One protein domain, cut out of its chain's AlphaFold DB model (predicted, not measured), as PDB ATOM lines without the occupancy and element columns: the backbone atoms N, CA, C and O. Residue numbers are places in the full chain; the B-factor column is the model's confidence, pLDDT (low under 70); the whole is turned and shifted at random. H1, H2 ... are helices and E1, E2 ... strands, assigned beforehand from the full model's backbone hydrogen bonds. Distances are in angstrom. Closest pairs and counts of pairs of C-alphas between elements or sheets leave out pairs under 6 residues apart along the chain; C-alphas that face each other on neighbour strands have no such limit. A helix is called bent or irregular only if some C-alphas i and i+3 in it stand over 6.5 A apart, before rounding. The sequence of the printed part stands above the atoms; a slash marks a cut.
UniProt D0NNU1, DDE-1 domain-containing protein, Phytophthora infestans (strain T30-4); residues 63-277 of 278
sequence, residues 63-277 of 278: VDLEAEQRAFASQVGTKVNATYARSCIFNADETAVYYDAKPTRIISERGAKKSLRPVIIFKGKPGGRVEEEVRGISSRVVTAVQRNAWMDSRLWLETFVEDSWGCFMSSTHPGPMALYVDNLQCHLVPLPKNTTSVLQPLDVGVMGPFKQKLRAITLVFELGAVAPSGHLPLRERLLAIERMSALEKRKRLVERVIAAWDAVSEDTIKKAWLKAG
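Overview. This is residues 63 to 277 of the 278 residues of the protein "DDE-1 domain-containing protein" of Phytophthora infestans (strain T30-4) (UniProt D0NNU1). One long helix, H5, runs along the longest axis, with H8 packed on its first part and H6 and H7 turning back from its far end to make a triangle with it. The small sheet E2 E3, with H2 and H3, lies to one side of H5; H1 and the short strand pair E1 E4 lie towards the end of the body where H5 begins, and the unnamed stretch 92 to 118 loops round H5 between E1 and E2. The printed part has 215 residues, with eight named helices and four named strands in the order H1 E1 E2 H2 E3 H3 E4 H4 H5 H6 H7 H8; the class is mostly helix, and both two-stranded sheets are parallel. It is compact, with a radius of gyration of the C-alphas of 19.3 A, in an elongated outline of 64 by 39 by 30 A.

Along the chain. H1, residues 63 to 83, is 29.4 A long from C-alpha 63 at (-9.368, -59.320, 62.943), with a kink of 33 degrees near residue 73. E1 is residues 89 to 91, E2 119 to 123, H2 129 to 134 and E3 142 to 146. H3, residues 153 to 172, spans 25.2 A; it is neither bent nor irregular, but only just: C-alphas 161 and 164 are 6.2 A apart. E4 is residues 178 to 180 and H4 196 to 199. H5, residues 201 to 229, spans 42.6 A and is irregular: C-alphas 204 and 207 are 7.5 A apart. H6 is residues 234 to 243, H7 246 to 261 at 22.6 A, and H8 266 to 275, ending at C-alpha 275 (-9.467, -44.457, 58.705).

Arrangement. H5 is the hub, touching four helices. Residues 201 to 206 touch H8, closest C-alphas Gly 205 and Ala 272 at 4.3 A. Residues 210 to 218 touch H7 at a steep tilt of 50 degrees, opposite ways, closest C-alphas Leu 214 and Ala 260 at 4.8 A. Residues 222 to 229 touch H6, closest C-alphas Val 226 and Arg 237 at 5.4 A. H4 and H5 touch only at the corner, closest C-alphas Ser 197 and Asp 203 at 5.3 A. H1 touches H4 with residues 65 to 69 alone, closest C-alphas Gln 69 and Leu 199 at 6.4 A. H2 and H7 only just touch, with 3 pairs of C-alphas within 8 A, closest Glu 133 and Leu 247 at 6.7 A. Helix packing is mostly crossed. E2, H2 and E3 form a strand-helix-strand unit, two parallel neighbour strands with a helix between, with a right-handed crossover; N 120 and O 142 are 2.8 A apart, within hydrogen-bond range. In E1 and E4, N 90 and O 178 are 2.8 A apart, also within range. H3 touches no helix; the closest C-alphas of H3 and E3, Val 142 and Ser 164, are 6.5 A apart. In H2, H6, H7 and H8 each O i to N i+4 pair is within hydrogen-bond range; H1 has 16 of 17, H3 10 of 16 and H5 20 of 25, while H4 is too short for such a pair.

Size, cuts and confidence. The two C-alphas farthest apart, Ala 82 and His 231, are 64.6 A apart. The printed part has no cut. The links E1 to E2 and E4 to H4 are long. Mean pLDDT of the printed part is 73.6; 65 residues are under 70, among them 99 to 116, 166 to 191 and 223 to 239.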
ATOM      1  N   VAL A  63     -10.787 -59.232  62.559       77.31
ATOM      2  CA  VAL A  63      -9.368 -59.320  62.943       77.31
ATOM      3  C   VAL A  63      -8.471 -59.433  61.708       77.31
ATOM      4  O   VAL A  63      -7.441 -58.763  61.631       77.31
ATOM      5  N   ASP A  64      -8.891 -60.226  60.720       80.94
ATOM      6  CA  ASP A  64      -8.145 -60.396  59.470       80.94
ATOM      7  C   ASP A  64      -8.137 -59.098  58.650       80.94
ATOM      8  O   ASP A  64      -7.100 -58.700  58.122       80.94
ATOM      9  N   LEU A  65      -9.273 -58.389  58.603       78.56
ATOM     10  CA  LEU A  65      -9.381 -57.097  57.919       78.56
ATOM     11  C   LEU A  65      -8.470 -56.027  58.544       78.56
ATOM     12  O   LEU A  65      -7.821 -55.274  57.820       78.56
ATOM     13  N   GLU A  66      -8.386 -55.968  59.874       81.56
ATOM     14  CA  GLU A  66      -7.506 -55.031  60.589       81.56
ATOM     15  C   GLU A  66      -6.016 -55.368  60.419       81.56
ATOM     16  O   GLU A  66      -5.168 -54.470  60.385       81.56
ATOM     17  N   ALA A  67      -5.667 -56.654  60.328       83.38
ATOM     18  CA  ALA A  67      -4.300 -57.083  60.044       83.38
ATOM     19  C   ALA A  67      -3.874 -56.681  58.624       83.38
ATOM     20  O   ALA A  67      -2.811 -56.077  58.451       83.38
ATOM     21  N   GLU A  68      -4.735 -56.933  57.639       82.62
ATOM     22  CA  GLU A  68      -4.496 -56.586  56.237       82.62
ATOM     23  C   GLU A  68      -4.410 -55.065  56.045       82.62
ATOM     24  O   GLU A  68      -3.525 -54.568  55.345       82.62
ATOM     25  N   GLN A  69      -5.255 -54.302  56.748       82.31
ATOM     26  CA  GLN A  69      -5.194 -52.841  56.746       82.31
ATOM     27  C   GLN A  69      -3.838 -52.321  57.249       82.31
ATOM     28  O   GLN A  69      -3.224 -51.466  56.606       82.31
ATOM     29  N   ARG A  70      -3.339 -52.844  58.379       83.88
ATOM     30  CA  ARG A  70      -2.027 -52.454  58.928       83.88
ATOM     31  C   ARG A  70      -0.882 -52.823  57.987       83.88
ATOM     32  O   ARG A  70       0.028 -52.014  57.786       83.88
ATOM     33  N   ALA A  71      -0.928 -54.016  57.395       84.31
ATOM     34  CA  ALA A  71       0.073 -54.460  56.429       84.31
ATOM     35  C   ALA A  71       0.104 -53.530  55.205       84.31
ATOM     36  O   ALA A  71       1.165 -53.007  54.851       84.31
ATOM     37  N   PHE A  72      -1.062 -53.235  54.630       80.12
ATOM     38  CA  PHE A  72      -1.188 -52.352  53.478       80.12
ATOM     39  C   PHE A  72      -0.707 -50.925  53.770       80.12
ATOM     40  O   PHE A  72       0.084 -50.375  52.999       80.12
ATOM     41  N   ALA A  73      -1.124 -50.337  54.897       81.81
ATOM     42  CA  ALA A  73      -0.713 -48.988  55.287       81.81
ATOM     43  C   ALA A  73       0.811 -48.889  55.471       81.81
ATOM     44  O   ALA A  73       1.438 -47.964  54.951       81.81
ATOM     45  N   SER A  74       1.427 -49.874  56.138       81.50
ATOM     46  CA  SER A  74       2.876 -49.875  56.391       81.50
ATOM     47  C   SER A  74       3.722 -50.025  55.121       81.50
ATOM     48  O   SER A  74       4.799 -49.433  55.034       81.50
ATOM     49  N   GLN A  75       3.235 -50.764  54.120       79.38
ATOM     50  CA  GLN A  75       3.977 -51.030  52.888       79.38
ATOM     51  C   GLN A  75       3.592 -50.072  51.757       79.38
ATOM     52  O   GLN A  75       4.413 -49.280  51.291       79.38
ATOM     53  N   VAL A  76       2.347 -50.166  51.291       73.25
ATOM     54  CA  VAL A  76       1.849 -49.431  50.125       73.25
ATOM     55  C   VAL A  76       1.550 -47.987  50.509       73.25
ATOM     56  O   VAL A  76       2.006 -47.078  49.819       73.25
ATOM     57  N   GLY A  77       0.870 -47.773  51.639       72.81
ATOM     58  CA  GLY A  77       0.551 -46.435  52.151       72.81
ATOM     59  C   GLY A  77       1.798 -45.570  52.344       72.81
ATOM     60  O   GLY A  77       1.861 -44.458  51.825       72.81
ATOM     61  N   THR A  78       2.841 -46.105  52.989       77.50
ATOM     62  CA  THR A  78       4.124 -45.400  53.179       77.50
ATOM     63  C   THR A  78       4.785 -45.012  51.855       77.50
ATOM     64  O   THR A  78       5.224 -43.874  51.699       77.50
ATOM     65  N   LYS A  79       4.835 -45.927  50.876       73.25
ATOM     66  CA  LYS A  79       5.428 -45.642  49.556       73.25
ATOM     67  C   LYS A  79       4.637 -44.580  48.798       73.25
ATOM     68  O   LYS A  79       5.242 -43.684  48.211       73.25
ATOM     69  N   VAL A  80       3.306 -44.653  48.828       69.06
ATOM     70  CA  VAL A  80       2.430 -43.667  48.178       69.06
ATOM     71  C   VAL A  80       2.594 -42.299  48.839       69.06
ATOM     72  O   VAL A  80       2.844 -41.331  48.130       69.06
ATOM     73  N   ASN A  81       2.574 -42.222  50.170       76.62
ATOM     74  CA  ASN A  81       2.760 -40.964  50.900       76.62
ATOM     75  C   ASN A  81       4.158 -40.347  50.717       76.62
ATOM     76  O   ASN A  81       4.294 -39.129  50.788       76.62
ATOM     77  N   ALA A  82       5.191 -41.159  50.470       78.25
ATOM     78  CA  ALA A  82       6.529 -40.664  50.140       78.25
ATOM     79  C   ALA A  82       6.650 -40.183  48.682       78.25
ATOM     80  O   ALA A  82       7.431 -39.280  48.395       78.25
ATOM     81  N   THR A  83       5.899 -40.796  47.761       71.44
ATOM     82  CA  THR A  83       6.004 -40.533  46.315       71.44
ATOM     83  C   THR A  83       5.094 -39.394  45.862       71.44
ATOM     84  O   THR A  83       5.459 -38.624  44.974       71.44
ATOM     85  N   TYR A  84       3.907 -39.278  46.457       71.75
ATOM     86  CA  TYR A  84       2.855 -38.368  46.015       71.75
ATOM     87  C   TYR A  84       2.480 -37.389  47.123       71.75
ATOM     88  O   TYR A  84       2.281 -37.766  48.276       71.75
ATOM     89  N   ALA A  85       2.306 -36.117  46.761       76.50
ATOM     90  CA  ALA A  85       1.680 -35.156  47.658       76.50
ATOM     91  C   ALA A  85       0.244 -35.600  47.972       76.50
ATOM     92  O   ALA A  85      -0.459 -36.091  47.091       76.50
ATOM     93  N   ARG A  86      -0.235 -35.358  49.197       77.19
ATOM     94  CA  ARG A  86      -1.610 -35.718  49.604       77.19
ATOM     95  C   ARG A  86      -2.695 -35.141  48.688       77.19
ATOM     96  O   ARG A  86      -3.736 -35.759  48.515       77.19
ATOM     97  N   SER A  87      -2.456 -33.974  48.089       74.44
ATOM     98  CA  SER A  87      -3.362 -33.346  47.116       74.44
ATOM     99  C   SER A  87      -3.428 -34.068  45.761       74.44
ATOM    100  O   SER A  87      -4.311 -33.777  44.963       74.44
ATOM    101  N   CYS A  88      -2.508 -35.001  45.512       71.56
ATOM    102  CA  CYS A  88      -2.375 -35.789  44.289       71.56
ATOM    103  C   CYS A  88      -2.812 -37.254  44.482       71.56
ATOM    104  O   CYS A  88      -2.504 -38.102  43.642       71.56
ATOM    105  N   ILE A  89      -3.496 -37.560  45.590       73.19
ATOM    106  CA  ILE A  89      -4.035 -38.887  45.885       73.19
ATOM    107  C   ILE A  89      -5.558 -38.836  45.757       73.19
ATOM    108  O   ILE A  89      -6.236 -38.056  46.426       73.19
ATOM    109  N   PHE A  90      -6.096 -39.689  44.895       74.69
ATOM    110  CA  PHE A  90      -7.506 -39.735  44.534       74.69
ATOM    111  C   PHE A  90      -8.087 -41.113  44.817       74.69
ATOM    112  O   PHE A  90      -7.379 -42.117  44.845       74.69
ATOM    113  N   ASN A  91      -9.397 -41.166  45.023       80.81
ATOM    114  CA  ASN A  91     -10.125 -42.410  45.212       80.81
ATOM    115  C   ASN A  91     -11.400 -42.385  44.367       80.81
ATOM    116  O   ASN A  91     -12.066 -41.350  44.292       80.81
ATOM    117  N   ALA A  92     -11.710 -43.514  43.736       75.00
ATOM    118  CA  ALA A  92     -12.904 -43.708  42.930       75.00
ATOM    119  C   ALA A  92     -13.510 -45.079  43.232       75.00
ATOM    120  O   ALA A  92     -12.783 -46.047  43.433       75.00
ATOM    121  N   ASP A  93     -14.837 -45.127  43.267       79.56
ATOM    122  CA  ASP A  93     -15.630 -46.319  43.555       79.56
ATOM    123  C   ASP A  93     -17.006 -46.187  42.878       79.56
ATOM    124  O   ASP A  93     -17.492 -45.066  42.652       79.56
ATOM    125  N   GLU A  94     -17.633 -47.319  42.562       72.25
ATOM    126  CA  GLU A  94     -18.974 -47.381  41.983       72.25
ATOM    127  C   GLU A  94     -20.011 -47.764  43.045       72.25
ATOM    128  O   GLU A  94     -19.941 -48.798  43.703       72.25
ATOM    129  N   THR A  95     -21.084 -46.976  43.142       76.56
ATOM    130  CA  THR A  95     -22.252 -47.364  43.933       76.56
ATOM    131  C   THR A  95     -23.528 -47.345  43.109       76.56
ATOM    132  O   THR A  95     -23.913 -46.328  42.536       76.56
ATOM    133  N   ALA A  96     -24.280 -48.445  43.174       76.00
ATOM    134  CA  ALA A  96     -25.615 -48.502  42.599       76.00
ATOM    135  C   ALA A  96     -26.552 -47.495  43.286       76.00
ATOM    136  O   ALA A  96     -26.692 -47.470  44.517       76.00
ATOM    137  N   VAL A  97     -27.237 -46.696  42.471       74.00
ATOM    138  CA  VAL A  97     -28.315 -45.803  42.894       74.00
ATOM    139  C   VAL A  97     -29.571 -46.177  42.118       74.00
ATOM    140  O   VAL A  97     -29.572 -46.238  40.893       74.00
ATOM    141  N   TYR A  98     -30.660 -46.415  42.841       74.44
ATOM    142  CA  TYR A  98     -31.937 -46.803  42.253       74.44
ATOM    143  C   TYR A  98     -32.897 -45.618  42.241       74.44
ATOM    144  O   TYR A  98     -32.920 -44.829  43.187       74.44
ATOM    145  N   TYR A  99     -33.741 -45.538  41.212       65.81
ATOM    146  CA  TYR A  99     -34.801 -44.529  41.128       65.81
ATOM    147  C   TYR A  99     -35.705 -44.540  42.373       65.81
ATOM    148  O   TYR A  99     -36.032 -43.472  42.893       65.81
ATOM    149  N   ASP A 100     -35.981 -45.744  42.892       61.75
ATOM    150  CA  ASP A 100     -36.885 -46.015  44.016       61.75
ATOM    151  C   ASP A 100     -36.142 -46.311  45.334       61.75
ATOM    152  O   ASP A 100     -36.649 -47.021  46.216       61.75
ATOM    153  N   ALA A 101     -34.903 -45.825  45.482       55.44
ATOM    154  CA  ALA A 101     -34.081 -46.039  46.675       55.44
ATOM    155  C   ALA A 101     -34.675 -45.330  47.910       55.44
ATOM    156  O   ALA A 101     -34.225 -44.255  48.301       55.44
ATOM    157  N   LYS A 102     -35.692 -45.930  48.551       47.25
ATOM    158  CA  LYS A 102     -36.374 -45.253  49.668       47.25
ATOM    159  C   LYS A 102     -35.574 -45.301  50.997       47.25
ATOM    160  O   LYS A 102     -34.928 -46.313  51.289       47.25
ATOM    161  N   PRO A 103     -35.662 -44.247  51.821       39.03
ATOM    162  CA  PRO A 103     -34.882 -44.028  53.041       39.03
ATOM    163  C   PRO A 103     -35.236 -44.965  54.202       39.03
ATOM    164  O   PRO A 103     -36.391 -45.341  54.369       39.03
ATOM    165  N   THR A 104     -34.267 -45.249  55.081       32.25
ATOM    166  CA  THR A 104     -34.476 -45.934  56.378       32.25
ATOM    167  C   THR A 104     -34.167 -45.067  57.614       32.25
ATOM    168  O   THR A 104     -34.119 -45.619  58.708       32.25
ATOM    169  N   ARG A 105     -34.074 -43.727  57.443       27.02
ATOM    170  CA  ARG A 105     -33.947 -42.598  58.423       27.02
ATOM    171  C   ARG A 105     -32.668 -41.751  58.239       27.02
ATOM    172  O   ARG A 105     -31.665 -42.292  57.778       27.02
ATOM    173  N   ILE A 106     -32.757 -40.479  58.687       25.84
ATOM    174  CA  ILE A 106     -31.731 -39.519  59.204       25.84
ATOM    175  C   ILE A 106     -31.826 -38.106  58.560       25.84
ATOM    176  O   ILE A 106     -32.095 -37.987  57.371       25.84
ATOM    177  N   ILE A 107     -31.617 -37.061  59.383       24.55
ATOM    178  CA  ILE A 107     -31.548 -35.606  59.091       24.55
ATOM    179  C   ILE A 107     -30.081 -35.167  59.067       24.55
ATOM    180  O   ILE A 107     -29.273 -35.736  59.801       24.55
ATOM    181  N   SER A 108     -29.728 -34.140  58.283       25.80
ATOM    182  CA  SER A 108     -28.382 -33.548  58.363       25.80
ATOM    183  C   SER A 108     -28.164 -32.285  57.531       25.80
ATOM    184  O   SER A 108     -28.814 -32.085  56.508       25.80
ATOM    185  N   GLU A 109     -27.153 -31.540  57.967       25.03
ATOM    186  CA  GLU A 109     -26.664 -30.242  57.504       25.03
ATOM    187  C   GLU A 109     -25.878 -30.275  56.175       25.03
ATOM    188  O   GLU A 109     -25.416 -31.330  55.730       25.03
ATOM    189  N   ARG A 110     -25.762 -29.099  55.541       28.31
ATOM    190  CA  ARG A 110     -25.294 -28.856  54.163       28.31
ATOM    191  C   ARG A 110     -23.886 -28.234  54.184       28.31
ATOM    192  O   ARG A 110     -23.654 -27.321  54.969       28.31
ATOM    193  N   GLY A 111     -22.974 -28.658  53.304       29.08
ATOM    194  CA  GLY A 111     -21.632 -28.068  53.222       29.08
ATOM    195  C   GLY A 111     -20.994 -28.231  51.844       29.08
ATOM    196  O   GLY A 111     -20.553 -29.315  51.495       29.08
ATOM    197  N   ALA A 112     -20.907 -27.147  51.072       32.66
ATOM    198  CA  ALA A 112     -20.352 -27.164  49.717       32.66
ATOM    199  C   ALA A 112     -18.832 -27.414  49.687       32.66
ATOM    200  O   ALA A 112     -18.109 -26.970  50.584       32.66
ATOM    201  N   LYS A 113     -18.333 -28.070  48.623       51.91
ATOM    202  CA  LYS A 113     -16.898 -28.350  48.455       51.91
ATOM    203  C   LYS A 113     -16.413 -28.605  47.018       51.91
ATOM    204  O   LYS A 113     -17.191 -28.992  46.153       51.91
ATOM    205  N   LYS A 114     -15.091 -28.460  46.805       52.97
ATOM    206  CA  LYS A 114     -14.333 -28.875  45.603       52.97
ATOM    207  C   LYS A 114     -14.048 -30.386  45.652       52.97
ATOM    208  O   LYS A 114     -13.126 -30.813  46.341       52.97
ATOM    209  N   SER A 115     -14.853 -31.178  44.956       63.41
ATOM    210  CA  SER A 115     -14.671 -32.622  44.751       63.41
ATOM    211  C   SER A 115     -14.853 -32.929  43.263       63.41
ATOM    212  O   SER A 115     -15.465 -32.128  42.551       63.41
ATOM    213  N   LEU A 116     -14.334 -34.065  42.792       69.31
ATOM    214  CA  LEU A 116     -14.607 -34.545  41.436       69.31
ATOM    215  C   LEU A 116     -16.124 -34.649  41.216       69.31
ATOM    216  O   LEU A 116     -16.884 -35.004  42.126       69.31
ATOM    217  N   ARG A 117     -16.564 -34.312  39.999       76.88
ATOM    218  CA  ARG A 117     -17.970 -34.452  39.613       76.88
ATOM    219  C   ARG A 117     -18.334 -35.941  39.620       76.88
ATOM    220  O   ARG A 117     -17.610 -36.729  39.010       76.88
ATOM    221  N   PRO A 118     -19.445 -36.345  40.260       82.56
ATOM    222  CA  PRO A 118     -19.910 -37.722  40.178       82.56
ATOM    223  C   PRO A 118     -20.184 -38.127  38.724       82.56
ATOM    224  O   PRO A 118     -20.787 -37.354  37.973       82.56
ATOM    225  N   VAL A 119     -19.788 -39.345  38.348       83.19
ATOM    226  CA  VAL A 119     -20.220 -39.990  37.102       83.19
ATOM    227  C   VAL A 119     -21.490 -40.791  37.392       83.19
ATOM    228  O   VAL A 119     -21.507 -41.617  38.303       83.19
ATOM    229  N   ILE A 120     -22.560 -40.560  36.631       85.88
ATOM    230  CA  ILE A 120     -23.819 -41.309  36.731       85.88
ATOM    231  C   ILE A 120     -24.020 -42.114  35.450       85.88
ATOM    232  O   ILE A 120     -24.196 -41.544  34.372       85.88
ATOM    233  N   ILE A 121     -24.050 -43.441  35.572       86.00
ATOM    234  CA  ILE A 121     -24.324 -44.349  34.456       86.00
ATOM    235  C   ILE A 121     -25.799 -44.754  34.490       86.00
ATOM    236  O   ILE A 121     -26.260 -45.447  35.397       86.00
ATOM    237  N   PHE A 122     -26.561 -44.332  33.486       88.25
ATOM    238  CA  PHE A 122     -27.964 -44.696  33.343       88.25
ATOM    239  C   PHE A 122     -28.128 -46.007  32.584       88.25
ATOM    240  O   PHE A 122     -27.470 -46.264  31.575       88.25
ATOM    241  N   LYS A 123     -29.103 -46.808  33.021       87.38
ATOM    242  CA  LYS A 123     -29.504 -48.018  32.305       87.38
ATOM    243  C   LYS A 123     -30.246 -47.652  31.020       87.38
ATOM    244  O   LYS A 123     -31.332 -47.071  31.081       87.38
ATOM    245  N   GLY A 124     -29.695 -48.019  29.868       87.94
ATOM    246  CA  GLY A 124     -30.295 -47.741  28.564       87.94
ATOM    247  C   GLY A 124     -29.426 -48.190  27.391       87.94
ATOM    248  O   GLY A 124     -28.287 -48.615  27.559       87.94
ATOM    249  N   LYS A 125     -29.963 -48.115  26.171       91.19
ATOM    250  CA  LYS A 125     -29.180 -48.366  24.955       91.19
ATOM    251  C   LYS A 125     -28.284 -47.142  24.679       91.19
ATOM    252  O   LYS A 125     -28.850 -46.054  24.572       91.19
ATOM    253  N   PRO A 126     -26.955 -47.305  24.522       90.25
ATOM    254  CA  PRO A 126     -26.089 -46.236  24.016       90.25
ATOM    255  C   PRO A 126     -26.583 -45.719  22.655       90.25
ATOM    256  O   PRO A 126     -27.068 -46.506  21.835       90.25
ATOM    257  N   GLY A 127     -26.517 -44.408  22.440       89.44
ATOM    258  CA  GLY A 127     -27.100 -43.691  21.301       89.44
ATOM    259  C   GLY A 127     -28.634 -43.683  21.278       89.44
ATOM    260  O   GLY A 127     -29.236 -43.310  20.276       89.44
ATOM    261  N   GLY A 128     -29.288 -44.161  22.339       90.88
ATOM    262  CA  GLY A 128     -30.742 -44.214  22.443       90.88
ATOM    263  C   GLY A 128     -31.338 -42.997  23.146       90.88
ATOM    264  O   GLY A 128     -30.637 -42.157  23.700       90.88
ATOM    265  N   ARG A 129     -32.673 -42.982  23.224       90.44
ATOM    266  CA  ARG A 129     -33.469 -41.923  23.868       90.44
ATOM    267  C   ARG A 129     -32.986 -41.530  25.272       90.44
ATOM    268  O   ARG A 129     -33.015 -40.364  25.627       90.44
ATOM    269  N   VAL A 130     -32.551 -42.497  26.085       87.69
ATOM    270  CA  VAL A 130     -32.066 -42.213  27.449       87.69
ATOM    271  C   VAL A 130     -30.837 -41.312  27.426       87.69
ATOM    272  O   VAL A 130     -30.724 -40.438  28.273       87.69
ATOM    273  N   GLU A 131     -29.934 -41.520  26.469       89.12
ATOM    274  CA  GLU A 131     -28.702 -40.743  26.359       89.12
ATOM    275  C   GLU A 131     -28.984 -39.314  25.917       89.12
ATOM    276  O   GLU A 131     -28.430 -38.383  26.488       89.12
ATOM    277  N   GLU A 132     -29.909 -39.135  24.976       88.94
ATOM    278  CA  GLU A 132     -30.389 -37.817  24.563       88.94
ATOM    279  C   GLU A 132     -31.035 -37.050  25.726       88.94
ATOM    280  O   GLU A 132     -30.757 -35.873  25.924       88.94
ATOM    281  N   GLU A 133     -31.835 -37.732  26.548       89.06
ATOM    282  CA  GLU A 133     -32.505 -37.127  27.702       89.06
ATOM    283  C   GLU A 133     -31.550 -36.689  28.823       89.06
ATOM    284  O   GLU A 133     -31.841 -35.724  29.533       89.06
ATOM    285  N   VAL A 134     -30.450 -37.421  29.034       86.56
ATOM    286  CA  VAL A 134     -29.490 -37.129  30.116       86.56
ATOM    287  C   VAL A 134     -28.303 -36.293  29.648       86.56
ATOM    288  O   VAL A 134     -27.598 -35.723  30.480       86.56
ATOM    289  N   ARG A 135     -28.094 -36.165  28.334       86.44
ATOM    290  CA  ARG A 135     -27.056 -35.307  27.761       86.44
ATOM    291  C   ARG A 135     -27.277 -33.863  28.210       86.44
ATOM    292  O   ARG A 135     -28.306 -33.261  27.930       86.44
ATOM    293  N   GLY A 136     -26.299 -33.307  28.920       82.44
ATOM    294  CA  GLY A 136     -26.370 -31.928  29.410       82.44
ATOM    295  C   GLY A 136     -27.414 -31.696  30.510       82.44
ATOM    296  O   GLY A 136     -27.731 -30.546  30.801       82.44
ATOM    297  N   ILE A 137     -27.929 -32.753  31.152       84.50
ATOM    298  CA  ILE A 137     -28.935 -32.640  32.224       84.50
ATOM    299  C   ILE A 137     -28.446 -31.799  33.412       84.50
ATOM    300  O   ILE A 137     -29.242 -31.165  34.100       84.50
ATOM    301  N   SER A 138     -27.134 -31.787  33.657       84.62
ATOM    302  CA  SER A 138     -26.471 -30.896  34.602       84.62
ATOM    303  C   SER A 138     -24.978 -30.834  34.300       84.62
ATOM    304  O   SER A 138     -24.362 -31.858  34.027       84.62
ATOM    305  N   SER A 139     -24.366 -29.656  34.430       82.38
ATOM    306  CA  SER A 139     -22.906 -29.487  34.345       82.38
ATOM    307  C   SER A 139     -22.158 -30.002  35.583       82.38
ATOM    308  O   SER A 139     -20.928 -30.105  35.573       82.38
ATOM    309  N   ARG A 140     -22.889 -30.315  36.663       79.88
ATOM    310  CA  ARG A 140     -22.339 -30.712  37.970       79.88
ATOM    311  C   ARG A 140     -22.050 -32.207  38.097       79.88
ATOM    312  O   ARG A 140     -21.395 -32.612  39.053       79.88
ATOM    313  N   VAL A 141     -22.530 -33.008  37.155       82.25
ATOM    314  CA  VAL A 141     -22.254 -34.444  37.048       82.25
ATOM    315  C   VAL A 141     -21.796 -34.746  35.632       82.25
ATOM    316  O   VAL A 141     -22.089 -33.991  34.707       82.25
ATOM    317  N   VAL A 142     -21.108 -35.863  35.470       83.50
ATOM    318  CA  VAL A 142     -20.873 -36.460  34.159       83.50
ATOM    319  C   VAL A 142     -21.872 -37.602  34.002       83.50
ATOM    320  O   VAL A 142     -22.117 -38.351  34.948       83.50
ATOM    321  N   THR A 143     -22.503 -37.728  32.839       87.19
ATOM    322  CA  THR A 143     -23.531 -38.750  32.603       87.19
ATOM    323  C   THR A 143     -23.131 -39.669  31.467       87.19
ATOM    324  O   THR A 143     -22.729 -39.190  30.411       87.19
ATOM    325  N   ALA A 144     -23.340 -40.966  31.647       87.12
ATOM    326  CA  ALA A 144     -23.170 -41.974  30.608       87.12
ATOM    327  C   ALA A 144     -24.392 -42.894  30.532       87.12
ATOM    328  O   ALA A 144     -25.198 -42.960  31.463       87.12
ATOM    329  N   VAL A 145     -24.529 -43.628  29.426       88.06
ATOM    330  CA  VAL A 145     -25.585 -44.631  29.242       88.06
ATOM    331  C   VAL A 145     -24.980 -45.979  28.878       88.06
ATOM    332  O   VAL A 145     -24.127 -46.084  28.001       88.06
ATOM    333  N   GLN A 146     -25.458 -47.024  29.549       90.00
ATOM    334  CA  GLN A 146     -24.989 -48.396  29.382       90.00
ATOM    335  C   GLN A 146     -26.157 -49.370  29.552       90.00
ATOM    336  O   GLN A 146     -27.060 -49.135  30.356       90.00
ATOM    337  N   ARG A 147     -26.172 -50.485  28.808       87.12
ATOM    338  CA  ARG A 147     -27.335 -51.403  28.753       87.12
ATOM    339  C   ARG A 147     -27.753 -51.959  30.113       87.12
ATOM    340  O   ARG A 147     -28.939 -52.168  30.366       87.12
ATOM    341  N   ASN A 148     -26.781 -52.174  30.980       83.50
ATOM    342  CA  ASN A 148     -26.915 -52.785  32.290       83.50
ATOM    343  C   ASN A 148     -26.532 -51.823  33.429       83.50
ATOM    344  O   ASN A 148     -26.709 -52.203  34.580       83.50
ATOM    345  N   ALA A 149     -26.095 -50.598  33.112       80.50
ATOM    346  CA  ALA A 149     -25.678 -49.574  34.072       80.50
ATOM    347  C   ALA A 149     -24.541 -50.008  35.011       80.50
ATOM    348  O   ALA A 149     -24.631 -49.789  36.212       80.50
ATOM    349  N   TRP A 150     -23.501 -50.628  34.452       77.38
ATOM    350  CA  TRP A 150     -22.222 -50.875  35.130       77.38
ATOM    351  C   TRP A 150     -21.105 -50.119  34.407       77.38
ATOM    352  O   TRP A 150     -21.237 -49.824  33.210       77.38
ATOM    353  N   MET A 151     -20.021 -49.821  35.122       76.38
ATOM    354  CA  MET A 151     -18.809 -49.253  34.536       76.38
ATOM    355  C   MET A 151     -18.061 -50.297  33.695       76.38
ATOM    356  O   MET A 151     -17.426 -51.203  34.232       76.38
ATOM    357  N   ASP A 152     -18.115 -50.165  32.368       78.00
ATOM    358  CA  ASP A 152     -17.304 -50.967  31.445       78.00
ATOM    359  C   ASP A 152     -15.996 -50.258  31.058       78.00
ATOM    360  O   ASP A 152     -15.820 -49.066  31.306       78.00
ATOM    361  N   SER A 153     -15.052 -50.988  30.452       69.75
ATOM    362  CA  SER A 153     -13.728 -50.449  30.099       69.75
ATOM    363  C   SER A 153     -13.798 -49.224  29.184       69.75
ATOM    364  O   SER A 153     -12.933 -48.355  29.257       69.75
ATOM    365  N   ARG A 154     -14.831 -49.143  28.337       80.81
ATOM    366  CA  ARG A 154     -15.039 -48.011  27.434       80.81
ATOM    367  C   ARG A 154     -15.478 -46.778  28.217       80.81
ATOM    368  O   ARG A 154     -14.861 -45.730  28.084       80.81
ATOM    369  N   LEU A 155     -16.508 -46.907  29.057       77.94
ATOM    370  CA  LEU A 155     -16.975 -45.807  29.906       77.94
ATOM    371  C   LEU A 155     -15.906 -45.353  30.898       77.94
ATOM    372  O   LEU A 155     -15.778 -44.157  31.156       77.94
ATOM    373  N   TRP A 156     -15.113 -46.287  31.414       72.12
ATOM    374  CA  TRP A 156     -13.985 -45.954  32.266       72.12
ATOM    375  C   TRP A 156     -13.004 -45.012  31.565       72.12
ATOM    376  O   TRP A 156     -12.670 -43.963  32.110       72.12
ATOM    377  N   LEU A 157     -12.572 -45.355  30.349       68.88
ATOM    378  CA  LEU A 157     -11.615 -44.539  29.607       68.88
ATOM    379  C   LEU A 157     -12.245 -43.218  29.140       68.88
ATOM    380  O   LEU A 157     -11.794 -42.145  29.532       68.88
ATOM    381  N   GLU A 158     -13.325 -43.296  28.364       77.00
ATOM    382  CA  GLU A 158     -13.910 -42.138  27.676       77.00
ATOM    383  C   GLU A 158     -14.605 -41.172  28.651       77.00
ATOM    384  O   GLU A 158     -14.511 -39.955  28.528       77.00
ATOM    385  N   THR A 159     -15.344 -41.695  29.633       76.38
ATOM    386  CA  THR A 159     -16.190 -40.862  30.508       76.38
ATOM    387  C   THR A 159     -15.481 -40.489  31.803       76.38
ATOM    388  O   THR A 159     -15.564 -39.347  32.261       76.38
ATOM    389  N   PHE A 160     -14.813 -41.447  32.443       72.94
ATOM    390  CA  PHE A 160     -14.178 -41.185  33.729       72.94
ATOM    391  C   PHE A 160     -12.764 -40.623  33.569       72.94
ATOM    392  O   PHE A 160     -12.505 -39.550  34.109       72.94
ATOM    393  N   VAL A 161     -11.872 -41.290  32.830       69.38
ATOM    394  CA  VAL A 161     -10.472 -40.857  32.686       69.38
ATOM    395  C   VAL A 161     -10.353 -39.595  31.836       69.38
ATOM    396  O   VAL A 161      -9.711 -38.645  32.275       69.38
ATOM    397  N   GLU A 162     -10.966 -39.547  30.655       72.00
ATOM    398  CA  GLU A 162     -10.804 -38.414  29.733       72.00
ATOM    399  C   GLU A 162     -11.653 -37.196  30.134       72.00
ATOM    400  O   GLU A 162     -11.116 -36.095  30.277       72.00
ATOM    401  N   ASP A 163     -12.957 -37.376  30.376       71.75
ATOM    402  CA  ASP A 163     -13.861 -36.256  30.680       71.75
ATOM    403  C   ASP A 163     -13.842 -35.863  32.167       71.75
ATOM    404  O   ASP A 163     -13.424 -34.756  32.518       71.75
ATOM    405  N   SER A 164     -14.261 -36.750  33.078       75.19
ATOM    406  CA  SER A 164     -14.404 -36.372  34.493       75.19
ATOM    407  C   SER A 164     -13.061 -36.047  35.153       75.19
ATOM    408  O   SER A 164     -12.886 -34.971  35.737       75.19
ATOM    409  N   TRP A 165     -12.103 -36.965  35.044       70.00
ATOM    410  CA  TRP A 165     -10.789 -36.825  35.645       70.00
ATOM    411  C   TRP A 165      -9.892 -35.915  34.812       70.00
ATOM    412  O   TRP A 165      -9.384 -34.931  35.345       70.00
ATOM    413  N   GLY A 166      -9.719 -36.173  33.516       66.38
ATOM    414  CA  GLY A 166      -8.820 -35.410  32.647       66.38
ATOM    415  C   GLY A 166      -9.083 -33.901  32.689       66.38
ATOM    416  O   GLY A 166      -8.144 -33.110  32.855       66.38
ATOM    417  N   CYS A 167     -10.355 -33.481  32.674       68.75
ATOM    418  CA  CYS A 167     -10.721 -32.067  32.831       68.75
ATOM    419  C   CYS A 167     -10.382 -31.508  34.226       68.75
ATOM    420  O   CYS A 167      -9.964 -30.355  34.363       68.75
ATOM    421  N   PHE A 168     -10.539 -32.305  35.284       67.00
ATOM    422  CA  PHE A 168     -10.168 -31.900  36.642       67.00
ATOM    423  C   PHE A 168      -8.642 -31.796  36.823       67.00
ATOM    424  O   PHE A 168      -8.144 -30.882  37.483       67.00
ATOM    425  N   MET A 169      -7.892 -32.712  36.209       63.84
ATOM    426  CA  MET A 169      -6.429 -32.753  36.246       63.84
ATOM    427  C   MET A 169      -5.799 -31.565  35.533       63.84
ATOM    428  O   MET A 169      -4.995 -30.853  36.136       63.84
ATOM    429  N   SER A 170      -6.203 -31.335  34.281       60.53
ATOM    430  CA  SER A 170      -5.687 -30.248  33.438       60.53
ATOM    431  C   SER A 170      -5.884 -28.865  34.063       60.53
ATOM    432  O   SER A 170      -5.101 -27.957  33.802       60.53
ATOM    433  N   SER A 171      -6.885 -28.715  34.932       58.75
ATOM    434  CA  SER A 171      -7.187 -27.459  35.620       58.75
ATOM    435  C   SER A 171      -6.534 -27.301  37.000       58.75
ATOM    436  O   SER A 171      -6.489 -26.175  37.495       58.75
ATOM    437  N   THR A 172      -6.030 -28.373  37.636       58.03
ATOM    438  CA  THR A 172      -5.701 -28.328  39.079       58.03
ATOM    439  C   THR A 172      -4.303 -28.838  39.463       58.03
ATOM    440  O   THR A 172      -3.728 -28.285  40.400       58.03
ATOM    441  N   HIS A 173      -3.718 -29.849  38.796       56.78
ATOM    442  CA  HIS A 173      -2.443 -30.452  39.247       56.78
ATOM    443  C   HIS A 173      -1.576 -31.009  38.091       56.78
ATOM    444  O   HIS A 173      -1.962 -32.006  37.486       56.78
ATOM    445  N   PRO A 174      -0.374 -30.457  37.820       56.69
ATOM    446  CA  PRO A 174       0.510 -30.918  36.736       56.69
ATOM    447  C   PRO A 174       1.524 -32.021  37.134       56.69
ATOM    448  O   PRO A 174       2.489 -32.248  36.410       56.69
ATOM    449  N   GLY A 175       1.364 -32.685  38.287       60.16
ATOM    450  CA  GLY A 175       2.339 -33.645  38.834       60.16
ATOM    451  C   GLY A 175       1.917 -35.124  38.764       60.16
ATOM    452  O   GLY A 175       0.774 -35.422  38.415       60.16
ATOM    453  N   PRO A 176       2.814 -36.064  39.128       60.03
ATOM    454  CA  PRO A 176       2.480 -37.485  39.248       60.03
ATOM    455  C   PRO A 176       1.411 -37.703  40.338       60.03
ATOM    456  O   PRO A 176       1.399 -36.999  41.351       60.03
ATOM    457  N   MET A 177       0.502 -38.663  40.131       63.59
ATOM    458  CA  MET A 177      -0.673 -38.895  40.989       63.59
ATOM    459  C   MET A 177      -0.906 -40.373  41.291       63.59
ATOM    460  O   MET A 177      -0.516 -41.250  40.519       63.59
ATOM    461  N   ALA A 178      -1.620 -40.625  42.387       62.91
ATOM    462  CA  ALA A 178      -2.112 -41.942  42.763       62.91
ATOM    463  C   ALA A 178      -3.644 -41.974  42.741       62.91
ATOM    464  O   ALA A 178      -4.303 -41.062  43.234       62.91
ATOM    465  N   LEU A 179      -4.209 -43.059  42.219       67.00
ATOM    466  CA  LEU A 179      -5.632 -43.366  42.267       67.00
ATOM    467  C   LEU A 179      -5.830 -44.691  42.993       67.00
ATOM    468  O   LEU A 179      -5.192 -45.683  42.663       67.00
ATOM    469  N   TYR A 180      -6.763 -44.722  43.925       66.00
ATOM    470  CA  TYR A 180      -7.268 -45.940  44.531       66.00
ATOM    471  C   TYR A 180      -8.598 -46.315  43.869       66.00
ATOM    472  O   TYR A 180      -9.547 -45.533  43.957       66.00
ATOM    473  N   VAL A 181      -8.665 -47.494  43.246       65.94
ATOM    474  CA  VAL A 181      -9.884 -48.102  42.666       65.94
ATOM    475  C   VAL A 181      -9.945 -49.558  43.104       65.94
ATOM    476  O   VAL A 181      -8.901 -50.186  43.307       65.94
ATOM    477  N   ASP A 182     -11.139 -50.111  43.264       66.62
ATOM    478  CA  ASP A 182     -11.299 -51.546  43.439       66.62
ATOM    479  C   ASP A 182     -11.330 -52.262  42.074       66.62
ATOM    480  O   ASP A 182     -11.873 -51.751  41.104       66.62
ATOM    481  N   ASN A 183     -10.682 -53.428  41.980       52.16
ATOM    482  CA  ASN A 183     -10.848 -54.471  40.949       52.16
ATOM    483  C   ASN A 183     -11.061 -54.083  39.461       52.16
ATOM    484  O   ASN A 183     -11.495 -54.930  38.674       52.16
ATOM    485  N   LEU A 184     -10.695 -52.881  39.019       46.16
ATOM    486  CA  LEU A 184     -10.652 -52.540  37.605       46.16
ATOM    487  C   LEU A 184      -9.389 -53.135  36.973       46.16
ATOM    488  O   LEU A 184      -8.292 -53.035  37.518       46.16
ATOM    489  N   GLN A 185      -9.524 -53.722  35.781       40.22
ATOM    490  CA  GLN A 185      -8.401 -54.287  35.015       40.22
ATOM    491  C   GLN A 185      -7.428 -53.224  34.457       40.22
ATOM    492  O   GLN A 185      -6.552 -53.554  33.663       40.22
ATOM    493  N   CYS A 186      -7.557 -51.955  34.852       36.03
ATOM    494  CA  CYS A 186      -6.650 -50.879  34.465       36.03
ATOM    495  C   CYS A 186      -5.892 -50.347  35.692       36.03
ATOM    496  O   CYS A 186      -6.471 -49.980  36.711       36.03
ATOM    497  N   HIS A 187      -4.568 -50.341  35.592       35.72
ATOM    498  CA  HIS A 187      -3.633 -50.111  36.689       35.72
ATOM    499  C   HIS A 187      -3.734 -48.713  37.321       35.72
ATOM    500  O   HIS A 187      -3.465 -47.743  36.624       35.72
ATOM    501  N   LEU A 188      -4.026 -48.661  38.633       55.16
ATOM    502  CA  LEU A 188      -3.620 -47.694  39.678       55.16
ATOM    503  C   LEU A 188      -3.843 -48.368  41.068       55.16
ATOM    504  O   LEU A 188      -4.533 -49.383  41.119       55.16
ATOM    505  N   VAL A 189      -3.173 -47.894  42.141       55.78
ATOM    506  CA  VAL A 189      -2.872 -48.607  43.420       55.78
ATOM    507  C   VAL A 189      -3.858 -49.746  43.756       55.78
ATOM    508  O   VAL A 189      -4.954 -49.477  44.254       55.78
ATOM    509  N   PRO A 190      -3.483 -51.019  43.510       63.44
ATOM    510  CA  PRO A 190      -4.397 -52.137  43.678       63.44
ATOM    511  C   PRO A 190      -4.643 -52.405  45.157       63.44
ATOM    512  O   PRO A 190      -3.709 -52.432  45.965       63.44
ATOM    513  N   LEU A 191      -5.901 -52.656  45.501       68.06
ATOM    514  CA  LEU A 191      -6.254 -53.120  46.832       68.06
ATOM    515  C   LEU A 191      -6.277 -54.648  46.917       68.06
ATOM    516  O   LEU A 191      -6.647 -55.312  45.944       68.06
ATOM    517  N   PRO A 192      -5.943 -55.216  48.088       72.69
ATOM    518  CA  PRO A 192      -6.185 -56.623  48.359       72.69
ATOM    519  C   PRO A 192      -7.661 -57.007  48.157       72.69
ATOM    520  O   PRO A 192      -8.584 -56.192  48.226       72.69
ATOM    521  N   LYS A 193      -7.907 -58.290  47.885       71.31
ATOM    522  CA  LYS A 193      -9.273 -58.786  47.682       71.31
ATOM    523  C   LYS A 193     -10.068 -58.698  48.984       71.31
ATOM    524  O   LYS A 193      -9.568 -59.065  50.039       71.31
ATOM    525  N   ASN A 194     -11.343 -58.317  48.881       73.06
ATOM    526  CA  ASN A 194     -12.299 -58.249  49.997       73.06
ATOM    527  C   ASN A 194     -11.941 -57.246  51.114       73.06
ATOM    528  O   ASN A 194     -12.521 -57.322  52.195       73.06
ATOM    529  N   THR A 195     -11.036 -56.295  50.864       72.44
ATOM    530  CA  THR A 195     -10.625 -55.283  51.854       72.44
ATOM    531  C   THR A 195     -11.153 -53.883  51.563       72.44
ATOM    532  O   THR A 195     -10.737 -52.931  52.220       72.44
ATOM    533  N   THR A 196     -12.048 -53.705  50.586       74.19
ATOM    534  CA  THR A 196     -12.553 -52.369  50.220       74.19
ATOM    535  C   THR A 196     -13.199 -51.666  51.415       74.19
ATOM    536  O   THR A 196     -12.909 -50.501  51.674       74.19
ATOM    537  N   SER A 197     -13.912 -52.417  52.258       73.94
ATOM    538  CA  SER A 197     -14.528 -51.940  53.503       73.94
ATOM    539  C   SER A 197     -13.566 -51.303  54.517       73.94
ATOM    540  O   SER A 197     -14.032 -50.586  55.404       73.94
ATOM    541  N   VAL A 198     -12.255 -51.554  54.409       79.00
ATOM    542  CA  VAL A 198     -11.212 -51.026  55.310       79.00
ATOM    543  C   VAL A 198     -10.126 -50.217  54.593       79.00
ATOM    544  O   VAL A 198      -9.450 -49.419  55.240       79.00
ATOM    545  N   LEU A 199      -9.958 -50.376  53.276       78.38
ATOM    546  CA  LEU A 199      -8.872 -49.752  52.505       78.38
ATOM    547  C   LEU A 199      -9.327 -48.782  51.405       78.38
ATOM    548  O   LEU A 199      -8.505 -47.996  50.944       78.38
ATOM    549  N   GLN A 200     -10.599 -48.790  50.985       81.44
ATOM    550  CA  GLN A 200     -11.147 -47.766  50.082       81.44
ATOM    551  C   GLN A 200     -11.726 -46.615  50.921       81.44
ATOM    552  O   GLN A 200     -12.748 -46.822  51.580       81.44
ATOM    553  N   PRO A 201     -11.161 -45.389  50.896       84.06
ATOM    554  CA  PRO A 201     -11.729 -44.244  51.618       84.06
ATOM    555  C   PRO A 201     -13.227 -44.026  51.351       84.06
ATOM    556  O   PRO A 201     -13.986 -43.703  52.272       84.06
ATOM    557  N   LEU A 202     -13.674 -44.244  50.108       83.56
ATOM    558  CA  LEU A 202     -15.081 -44.148  49.741       83.56
ATOM    559  C   LEU A 202     -15.944 -45.141  50.536       83.56
ATOM    560  O   LEU A 202     -16.886 -44.699  51.199       83.56
ATOM    561  N   ASP A 203     -15.599 -46.427  50.583       82.06
ATOM    562  CA  ASP A 203     -16.347 -47.435  51.354       82.06
ATOM    563  C   ASP A 203     -16.216 -47.266  52.873       82.06
ATOM    564  O   ASP A 203     -17.198 -47.423  53.607       82.06
ATOM    565  N   VAL A 204     -15.025 -46.899  53.351       83.69
ATOM    566  CA  VAL A 204     -14.699 -46.782  54.782       83.69
ATOM    567  C   VAL A 204     -15.513 -45.688  55.471       83.69
ATOM    568  O   VAL A 204     -15.894 -45.829  56.640       83.69
ATOM    569  N   GLY A 205     -15.766 -44.565  54.790       81.81
ATOM    570  CA  GLY A 205     -16.333 -43.401  55.473       81.81
ATOM    571  C   GLY A 205     -17.184 -42.441  54.654       81.81
ATOM    572  O   GLY A 205     -17.879 -41.635  55.269       81.81
ATOM    573  N   VAL A 206     -17.198 -42.514  53.319       84.62
ATOM    574  CA  VAL A 206     -17.941 -41.546  52.486       84.62
ATOM    575  C   VAL A 206     -19.271 -42.116  51.994       84.62
ATOM    576  O   VAL A 206     -20.309 -41.463  52.127       84.62
ATOM    577  N   MET A 207     -19.275 -43.348  51.484       83.88
ATOM    578  CA  MET A 207     -20.438 -43.979  50.858       83.88
ATOM    579  C   MET A 207     -21.584 -44.186  51.846       83.88
ATOM    580  O   MET A 207     -22.748 -43.992  51.493       83.88
ATOM    581  N   GLY A 208     -21.285 -44.529  53.102       81.38
ATOM    582  CA  GLY A 208     -22.290 -44.647  54.162       81.38
ATOM    583  C   GLY A 208     -23.071 -43.340  54.375       81.38
ATOM    584  O   GLY A 208     -24.291 -43.326  54.160       81.38
ATOM    585  N   PRO A 209     -22.396 -42.237  54.756       82.69
ATOM    586  CA  PRO A 209     -23.004 -40.913  54.873       82.69
ATOM    587  C   PRO A 209     -23.669 -40.421  53.585       82.69
ATOM    588  O   PRO A 209     -24.814 -39.975  53.649       82.69
ATOM    589  N   PHE A 210     -23.029 -40.561  52.421       84.12
ATOM    590  CA  PHE A 210     -23.618 -40.191  51.128       84.12
ATOM    591  C   PHE A 210     -24.952 -40.911  50.885       84.12
ATOM    592  O   PHE A 210     -25.976 -40.271  50.639       84.12
ATOM    593  N   LYS A 211     -24.988 -42.240  51.052       80.94
ATOM    594  CA  LYS A 211     -26.218 -43.034  50.907       80.94
ATOM    595  C   LYS A 211     -27.284 -42.621  51.927       80.94
ATOM    596  O   LYS A 211     -28.469 -42.677  51.610       80.94
ATOM    597  N   GLN A 212     -26.902 -42.214  53.143       77.94
ATOM    598  CA  GLN A 212     -27.842 -41.659  54.127       77.94
ATOM    599  C   GLN A 212     -28.419 -40.312  53.670       77.94
ATOM    600  O   GLN A 212     -29.637 -40.147  53.717       77.94
ATOM    601  N   LYS A 213     -27.581 -39.395  53.170       82.12
ATOM    602  CA  LYS A 213     -27.995 -38.091  52.620       82.12
ATOM    603  C   LYS A 213     -28.935 -38.246  51.432       82.12
ATOM    604  O   LYS A 213     -30.014 -37.662  51.420       82.12
ATOM    605  N   LEU A 214     -28.563 -39.091  50.475       82.88
ATOM    606  CA  LEU A 214     -29.351 -39.367  49.276       82.88
ATOM    607  C   LEU A 214     -30.741 -39.904  49.621       82.88
ATOM    608  O   LEU A 214     -31.752 -39.470  49.063       82.88
ATOM    609  N   ARG A 215     -30.789 -40.810  50.599       76.31
ATOM    610  CA  ARG A 215     -32.028 -41.317  51.183       76.31
ATOM    611  C   ARG A 215     -32.835 -40.185  51.828       76.31
ATOM    612  O   ARG A 215     -34.008 -40.049  51.510       76.31
ATOM    613  N   ALA A 216     -32.235 -39.354  52.676       74.56
ATOM    614  CA  ALA A 216     -32.929 -38.243  53.332       74.56
ATOM    615  C   ALA A 216     -33.547 -37.252  52.332       74.56
ATOM    616  O   ALA A 216     -34.728 -36.929  52.428       74.56
ATOM    617  N   ILE A 217     -32.772 -36.830  51.329       81.06
ATOM    618  CA  ILE A 217     -33.216 -35.884  50.296       81.06
ATOM    619  C   ILE A 217     -34.332 -36.502  49.446       81.06
ATOM    620  O   ILE A 217     -35.317 -35.832  49.152       81.06
ATOM    621  N   THR A 218     -34.227 -37.795  49.117       80.69
ATOM    622  CA  THR A 218     -35.315 -38.530  48.451       80.69
ATOM    623  C   THR A 218     -36.607 -38.480  49.264       80.69
ATOM    624  O   THR A 218     -37.655 -38.206  48.688       80.69
ATOM    625  N   LEU A 219     -36.541 -38.673  50.591       72.00
ATOM    626  CA  LEU A 219     -37.731 -38.617  51.450       72.00
ATOM    627  C   LEU A 219     -38.406 -37.253  51.405       72.00
ATOM    628  O   LEU A 219     -39.610 -37.173  51.200       72.00
ATOM    629  N   VAL A 220     -37.628 -36.193  51.638       71.75
ATOM    630  CA  VAL A 220     -38.136 -34.814  51.691       71.75
ATOM    631  C   VAL A 220     -38.857 -34.480  50.394       71.75
ATOM    632  O   VAL A 220     -39.917 -33.865  50.399       71.75
ATOM    633  N   PHE A 221     -38.299 -34.947  49.286       74.19
ATOM    634  CA  PHE A 221     -38.848 -34.719  47.974       74.19
ATOM    635  C   PHE A 221     -40.134 -35.516  47.699       74.19
ATOM    636  O   PHE A 221     -41.102 -34.950  47.198       74.19
ATOM    637  N   GLU A 222     -40.180 -36.803  48.054       71.81
ATOM    638  CA  GLU A 222     -41.408 -37.609  47.969       71.81
ATOM    639  C   GLU A 222     -42.519 -37.017  48.850       71.81
ATOM    640  O   GLU A 222     -43.652 -36.872  48.397       71.81
ATOM    641  N   LEU A 223     -42.184 -36.591  50.073       66.50
ATOM    642  CA  LEU A 223     -43.115 -35.911  50.979       66.50
ATOM    643  C   LEU A 223     -43.613 -34.584  50.397       66.50
ATOM    644  O   LEU A 223     -44.809 -34.313  50.443       66.50
ATOM    645  N   GLY A 224     -42.726 -33.780  49.808       67.81
ATOM    646  CA  GLY A 224     -43.077 -32.511  49.167       67.81
ATOM    647  C   GLY A 224     -43.865 -32.665  47.866       67.81
ATOM    648  O   GLY A 224     -44.619 -31.769  47.515       67.81
ATOM    649  N   ALA A 225     -43.740 -33.788  47.156       66.38
ATOM    650  CA  ALA A 225     -44.585 -34.102  46.002       66.38
ATOM    651  C   ALA A 225     -45.988 -34.575  46.420       66.38
ATOM    652  O   ALA A 225     -46.940 -34.438  45.659       66.38
ATOM    653  N   VAL A 226     -46.111 -35.123  47.630       65.88
ATOM    654  CA  VAL A 226     -47.359 -35.645  48.196       65.88
ATOM    655  C   VAL A 226     -48.108 -34.522  48.936       65.88
ATOM    656  O   VAL A 226     -49.312 -34.384  48.768       65.88
ATOM    657  N   ALA A 227     -47.438 -33.639  49.678       59.81
ATOM    658  CA  ALA A 227     -48.050 -32.585  50.506       59.81
ATOM    659  C   ALA A 227     -49.006 -31.577  49.803       59.81
ATOM    660  O   ALA A 227     -50.038 -31.269  50.396       59.81
ATOM    661  N   PRO A 228     -48.753 -31.070  48.577       57.41
ATOM    662  CA  PRO A 228     -49.569 -30.016  47.954       57.41
ATOM    663  C   PRO A 228     -50.967 -30.481  47.528       57.41
ATOM    664  O   PRO A 228     -51.840 -29.667  47.250       57.41
ATOM    665  N   SER A 229     -51.184 -31.792  47.463       56.38
ATOM    666  CA  SER A 229     -52.425 -32.411  47.002       56.38
ATOM    667  C   SER A 229     -53.285 -32.887  48.173       56.38
ATOM    668  O   SER A 229     -53.827 -33.985  48.118       56.38
ATOM    669  N   GLY A 230     -53.393 -32.091  49.244       56.88
ATOM    670  CA  GLY A 230     -54.112 -32.460  50.475       56.88
ATOM    671  C   GLY A 230     -55.599 -32.801  50.291       56.88
ATOM    672  O   GLY A 230     -56.219 -33.324  51.206       56.88
ATOM    673  N   HIS A 231     -56.167 -32.535  49.112       66.56
ATOM    674  CA  HIS A 231     -57.540 -32.892  48.743       66.56
ATOM    675  C   HIS A 231     -57.665 -34.285  48.097       66.56
ATOM    676  O   HIS A 231     -58.778 -34.780  47.942       66.56
ATOM    677  N   LEU A 232     -56.552 -34.905  47.683       66.75
ATOM    678  CA  LEU A 232     -56.539 -36.225  47.050       66.75
ATOM    679  C   LEU A 232     -56.206 -37.320  48.077       66.75
ATOM    680  O   LEU A 232     -55.337 -37.116  48.928       66.75
ATOM    681  N   PRO A 233     -56.806 -38.520  47.974       69.75
ATOM    682  CA  PRO A 233     -56.434 -39.655  48.813       69.75
ATOM    683  C   PRO A 233     -54.937 -39.994  48.700       69.75
ATOM    684  O   PRO A 233     -54.349 -39.911  47.616       69.75
ATOM    685  N   LEU A 234     -54.316 -40.471  49.790       63.25
ATOM    686  CA  LEU A 234     -52.890 -40.856  49.824       63.25
ATOM    687  C   LEU A 234     -52.494 -41.788  48.666       63.25
ATOM    688  O   LEU A 234     -51.422 -41.640  48.077       63.25
ATOM    689  N   ARG A 235     -53.377 -42.722  48.293       63.88
ATOM    690  CA  ARG A 235     -53.169 -43.635  47.159       63.88
ATOM    691  C   ARG A 235     -52.954 -42.887  45.842       63.88
ATOM    692  O   ARG A 235     -52.066 -43.257  45.081       63.88
ATOM    693  N   GLU A 236     -53.738 -41.852  45.568       66.56
ATOM    694  CA  GLU A 236     -53.638 -41.082  44.323       66.56
ATOM    695  C   GLU A 236     -52.373 -40.222  44.290       66.56
ATOM    696  O   GLU A 236     -51.712 -40.129  43.255       66.56
ATOM    697  N   ARG A 237     -51.971 -39.690  45.445       69.69
ATOM    698  CA  ARG A 237     -50.727 -38.922  45.618       69.69
ATOM    699  C   ARG A 237     -49.489 -39.798  45.400       69.69
ATOM    700  O   ARG A 237     -48.553 -39.401  44.708       69.69
ATOM    701  N   LEU A 238     -49.506 -41.024  45.922       67.12
ATOM    702  CA  LEU A 238     -48.456 -42.019  45.680       67.12
ATOM    703  C   LEU A 238     -48.428 -42.479  44.214       67.12
ATOM    704  O   LEU A 238     -47.350 -42.567  43.621       67.12
ATOM    705  N   LEU A 239     -49.598 -42.698  43.602       69.12
ATOM    706  CA  LEU A 239     -49.703 -43.014  42.176       69.12
ATOM    707  C   LEU A 239     -49.185 -41.879  41.291       69.12
ATOM    708  O   LEU A 239     -48.632 -42.159  40.234       69.12
ATOM    709  N   ALA A 240     -49.317 -40.614  41.693       72.56
ATOM    710  CA  ALA A 240     -48.763 -39.487  40.943       72.56
ATOM    711  C   ALA A 240     -47.223 -39.524  40.896       72.56
ATOM    712  O   ALA A 240     -46.633 -39.275  39.844       72.56
ATOM    713  N   ILE A 241     -46.561 -39.915  41.995       71.38
ATOM    714  CA  ILE A 241     -45.105 -40.150  42.003       71.38
ATOM    715  C   ILE A 241     -44.746 -41.323  41.084       71.38
ATOM    716  O   ILE A 241     -43.773 -41.257  40.329       71.38
ATOM    717  N   GLU A 242     -45.526 -42.401  41.132       72.31
ATOM    718  CA  GLU A 242     -45.276 -43.591  40.323       72.31
ATOM    719  C   GLU A 242     -45.481 -43.336  38.821       72.31
ATOM    720  O   GLU A 242     -44.660 -43.768  38.010       72.31
ATOM    721  N   ARG A 243     -46.520 -42.573  38.463       79.56
ATOM    722  CA  ARG A 243     -46.888 -42.197  37.086       79.56
ATOM    723  C   ARG A 243     -46.032 -41.080  36.495       79.56
ATOM    724  O   ARG A 243     -46.175 -40.777  35.314       79.56
ATOM    725  N   MET A 244     -45.148 -40.485  37.290       82.00
ATOM    726  CA  MET A 244     -44.195 -39.486  36.823       82.00
ATOM    727  C   MET A 244     -43.401 -40.005  35.622       82.00
ATOM    728  O   MET A 244     -42.995 -41.176  35.588       82.00
ATOM    729  N   SER A 245     -43.154 -39.129  34.649       86.38
ATOM    730  CA  SER A 245     -42.454 -39.530  33.433       86.38
ATOM    731  C   SER A 245     -41.039 -40.028  33.751       86.38
ATOM    732  O   SER A 245     -40.385 -39.595  34.706       86.38
ATOM    733  N   ALA A 246     -40.528 -40.945  32.925       84.88
ATOM    734  CA  ALA A 246     -39.172 -41.466  33.091       84.88
ATOM    735  C   ALA A 246     -38.107 -40.349  33.053       84.88
ATOM    736  O   ALA A 246     -37.127 -40.412  33.796       84.88
ATOM    737  N   LEU A 247     -38.329 -39.311  32.237       85.69
ATOM    738  CA  LEU A 247     -37.463 -38.134  32.141       85.69
ATOM    739  C   LEU A 247     -37.407 -37.361  33.465       85.69
ATOM    740  O   LEU A 247     -36.326 -37.056  33.967       85.69
ATOM    741  N   GLU A 248     -38.561 -37.071  34.063       85.19
ATOM    742  CA  GLU A 248     -38.629 -36.364  35.346       85.19
ATOM    743  C   GLU A 248     -37.994 -37.182  36.473       85.19
ATOM    744  O   GLU A 248     -37.246 -36.627  37.282       85.19
ATOM    745  N   LYS A 249     -38.205 -38.506  36.491       84.75
ATOM    746  CA  LYS A 249     -37.539 -39.401  37.450       84.75
ATOM    747  C   LYS A 249     -36.013 -39.336  37.326       84.75
ATOM    748  O   LYS A 249     -35.330 -39.322  38.352       84.75
ATOM    749  N   ARG A 250     -35.470 -39.251  36.101       87.50
ATOM    750  CA  ARG A 250     -34.024 -39.093  35.844       87.50
ATOM    751  C   ARG A 250     -33.502 -37.730  36.290       87.50
ATOM    752  O   ARG A 250     -32.517 -37.695  37.020       87.50
ATOM    753  N   LYS A 251     -34.182 -36.634  35.940       87.81
ATOM    754  CA  LYS A 251     -33.816 -35.273  36.393       87.81
ATOM    755  C   LYS A 251     -33.754 -35.189  37.915       87.81
ATOM    756  O   LYS A 251     -32.719 -34.844  38.481       87.81
ATOM    757  N   ARG A 252     -34.814 -35.654  38.579       85.06
ATOM    758  CA  ARG A 252     -34.899 -35.700  40.045       85.06
ATOM    759  C   ARG A 252     -33.833 -36.613  40.649       85.06
ATOM    760  O   ARG A 252     -33.361 -36.360  41.749       85.06
ATOM    761  N   LEU A 253     -33.445 -37.705  39.985       88.88
ATOM    762  CA  LEU A 253     -32.332 -38.546  40.444       88.88
ATOM    763  C   LEU A 253     -31.014 -37.764  40.465       88.88
ATOM    764  O   LEU A 253     -30.330 -37.771  41.486       88.88
ATOM    765  N   VAL A 254     -30.692 -37.073  39.370       86.94
ATOM    766  CA  VAL A 254     -29.461 -36.280  39.243       86.94
ATOM    767  C   VAL A 254     -29.402 -35.191  40.309       86.94
ATOM    768  O   VAL A 254     -28.407 -35.091  41.023       86.94
ATOM    769  N   GLU A 255     -30.484 -34.433  40.486       89.12
ATOM    770  CA  GLU A 255     -30.572 -33.381  41.507       89.12
ATOM    771  C   GLU A 255     -30.347 -33.927  42.922       89.12
ATOM    772  O   GLU A 255     -29.588 -33.350  43.704       89.12
ATOM    773  N   ARG A 256     -30.959 -35.075  43.244       88.88
ATOM    774  CA  ARG A 256     -30.793 -35.731  44.547       88.88
ATOM    775  C   ARG A 256     -29.365 -36.220  44.767       88.88
ATOM    776  O   ARG A 256     -28.852 -36.064  45.872       88.88
ATOM    777  N   VAL A 257     -28.725 -36.788  43.743       87.06
ATOM    778  CA  VAL A 257     -27.320 -37.229  43.809       87.06
ATOM    779  C   VAL A 257     -26.396 -36.040  44.047       87.06
ATOM    780  O   VAL A 257     -25.580 -36.095  44.964       87.06
ATOM    781  N   ILE A 258     -26.575 -34.950  43.299       85.94
ATOM    782  CA  ILE A 258     -25.800 -33.713  43.469       85.94
ATOM    783  C   ILE A 258     -25.962 -33.170  44.892       85.94
ATOM    784  O   ILE A 258     -24.974 -32.957  45.589       85.94
ATOM    785  N   ALA A 259     -27.204 -32.993  45.345       87.06
ATOM    786  CA  ALA A 259     -27.481 -32.441  46.666       87.06
ATOM    787  C   ALA A 259     -26.969 -33.345  47.800       87.06
ATOM    788  O   ALA A 259     -26.535 -32.848  48.838       87.06
ATOM    789  N   ALA A 260     -27.002 -34.668  47.616       87.56
ATOM    790  CA  ALA A 260     -26.460 -35.617  48.581       87.56
ATOM    791  C   ALA A 260     -24.934 -35.565  48.645       87.56
ATOM    792  O   ALA A 260     -24.378 -35.620  49.743       87.56
ATOM    793  N   TRP A 261     -24.276 -35.450  47.490       87.31
ATOM    794  CA  TRP A 261     -22.824 -35.318  47.390       87.31
ATOM    795  C   TRP A 261     -22.343 -34.019  48.043       87.31
ATOM    796  O   TRP A 261     -21.463 -34.054  48.898       87.31
ATOM    797  N   ASP A 262     -23.022 -32.906  47.761       86.06
ATOM    798  CA  ASP A 262     -22.781 -31.595  48.383       86.06
ATOM    799  C   ASP A 262     -23.072 -31.546  49.886       86.06
ATOM    800  O   ASP A 262     -22.760 -30.565  50.554       86.06
ATOM    801  N   ALA A 263     -23.752 -32.547  50.436       84.50
ATOM    802  CA  ALA A 263     -24.031 -32.611  51.864       84.50
ATOM    803  C   ALA A 263     -23.002 -33.466  52.623       84.50
ATOM    804  O   ALA A 263     -23.059 -33.543  53.854       84.50
ATOM    805  N   VAL A 264     -22.069 -34.130  51.932       84.69
ATOM    806  CA  VAL A 264     -20.957 -34.829  52.585       84.69
ATOM    807  C   VAL A 264     -19.886 -33.810  52.966       84.69
ATOM    808  O   VAL A 264     -19.300 -33.148  52.113       84.69
ATOM    809  N   SER A 265     -19.606 -33.692  54.264       83.69
ATOM    810  CA  SER A 265     -18.671 -32.684  54.761       83.69
ATOM    811  C   SER A 265     -17.210 -33.005  54.433       83.69
ATOM    812  O   SER A 265     -16.794 -34.164  54.363       83.69
ATOM    813  N   GLU A 266     -16.394 -31.951  54.334       84.25
ATOM    814  CA  GLU A 266     -14.930 -32.041  54.277       84.25
ATOM    815  C   GLU A 266     -14.351 -32.972  55.337       84.25
ATOM    816  O   GLU A 266     -13.499 -33.805  55.042       84.25
ATOM    817  N   ASP A 267     -14.802 -32.775  56.568       86.25
ATOM    818  CA  ASP A 267     -14.331 -33.495  57.738       86.25
ATOM    819  C   ASP A 267     -14.651 -34.991  57.632       86.25
ATOM    820  O   ASP A 267     -13.804 -35.827  57.940       86.25
ATOM    821  N   THR A 268     -15.827 -35.337  57.092       84.62
ATOM    822  CA  THR A 268     -16.201 -36.730  56.808       84.62
ATOM    823  C   THR A 268     -15.228 -37.363  55.818       84.62
ATOM    824  O   THR A 268     -14.748 -38.468  56.059       84.62
ATOM    825  N   ILE A 269     -14.891 -36.645  54.742       85.19
ATOM    826  CA  ILE A 269     -13.926 -37.110  53.739       85.19
ATOM    827  C   ILE A 269     -12.550 -37.296  54.390       85.19
ATOM    828  O   ILE A 269     -12.002 -38.391  54.330       85.19
ATOM    829  N   LYS A 270     -12.017 -36.284  55.087       86.12
ATOM    830  CA  LYS A 270     -10.702 -36.365  55.760       86.12
ATOM    831  C   LYS A 270     -10.624 -37.531  56.748       86.12
ATOM    832  O   LYS A 270      -9.650 -38.277  56.738       86.12
ATOM    833  N   LYS A 271     -11.663 -37.728  57.565       87.12
ATOM    834  CA  LYS A 271     -11.749 -38.860  58.500       87.12
ATOM    835  C   LYS A 271     -11.789 -40.205  57.784       87.12
ATOM    836  O   LYS A 271     -11.254 -41.169  58.320       87.12
ATOM    837  N   ALA A 272     -12.415 -40.290  56.612       86.81
ATOM    838  CA  ALA A 272     -12.448 -41.518  55.824       86.81
ATOM    839  C   ALA A 272     -11.054 -41.909  55.307       86.81
ATOM    840  O   ALA A 272     -10.671 -43.065  55.447       86.81
ATOM    841  N   TRP A 273     -10.278 -40.940  54.806       85.88
ATOM    842  CA  TRP A 273      -8.880 -41.151  54.397       85.88
ATOM    843  C   TRP A 273      -8.006 -41.624  55.564       85.88
ATOM    844  O   TRP A 273      -7.384 -42.679  55.471       85.88
ATOM    845  N   LEU A 274      -8.087 -40.939  56.711       85.44
ATOM    846  CA  LEU A 274      -7.355 -41.336  57.920       85.44
ATOM    847  C   LEU A 274      -7.711 -42.757  58.377       85.44
ATOM    848  O   LEU A 274      -6.833 -43.534  58.741       85.44
ATOM    849  N   LYS A 275      -9.000 -43.113  58.344       83.75
ATOM    850  CA  LYS A 275      -9.467 -44.457  58.705       83.75
ATOM    851  C   LYS A 275      -9.009 -45.534  57.730       83.75
ATOM    852  O   LYS A 275      -8.889 -46.671  58.162       83.75
ATOM    853  N   ALA A 276      -8.777 -45.198  56.462       80.25
ATOM    854  CA  ALA A 276      -8.235 -46.112  55.460       80.25
ATOM    855  C   ALA A 276      -6.706 -46.288  55.569       80.25
ATOM    856  O   ALA A 276      -6.127 -47.081  54.830       80.25
ATOM    857  N   GLY A 277      -6.052 -45.574  56.496       75.19
ATOM    858  CA  GLY A 277      -4.605 -45.633  56.705       75.19
ATOM    859  C   GLY A 277      -3.795 -44.766  55.736       75.19
ATOM    860  O   GLY A 277      -2.629 -45.079  55.495       75.19
TER     861      GLY A 277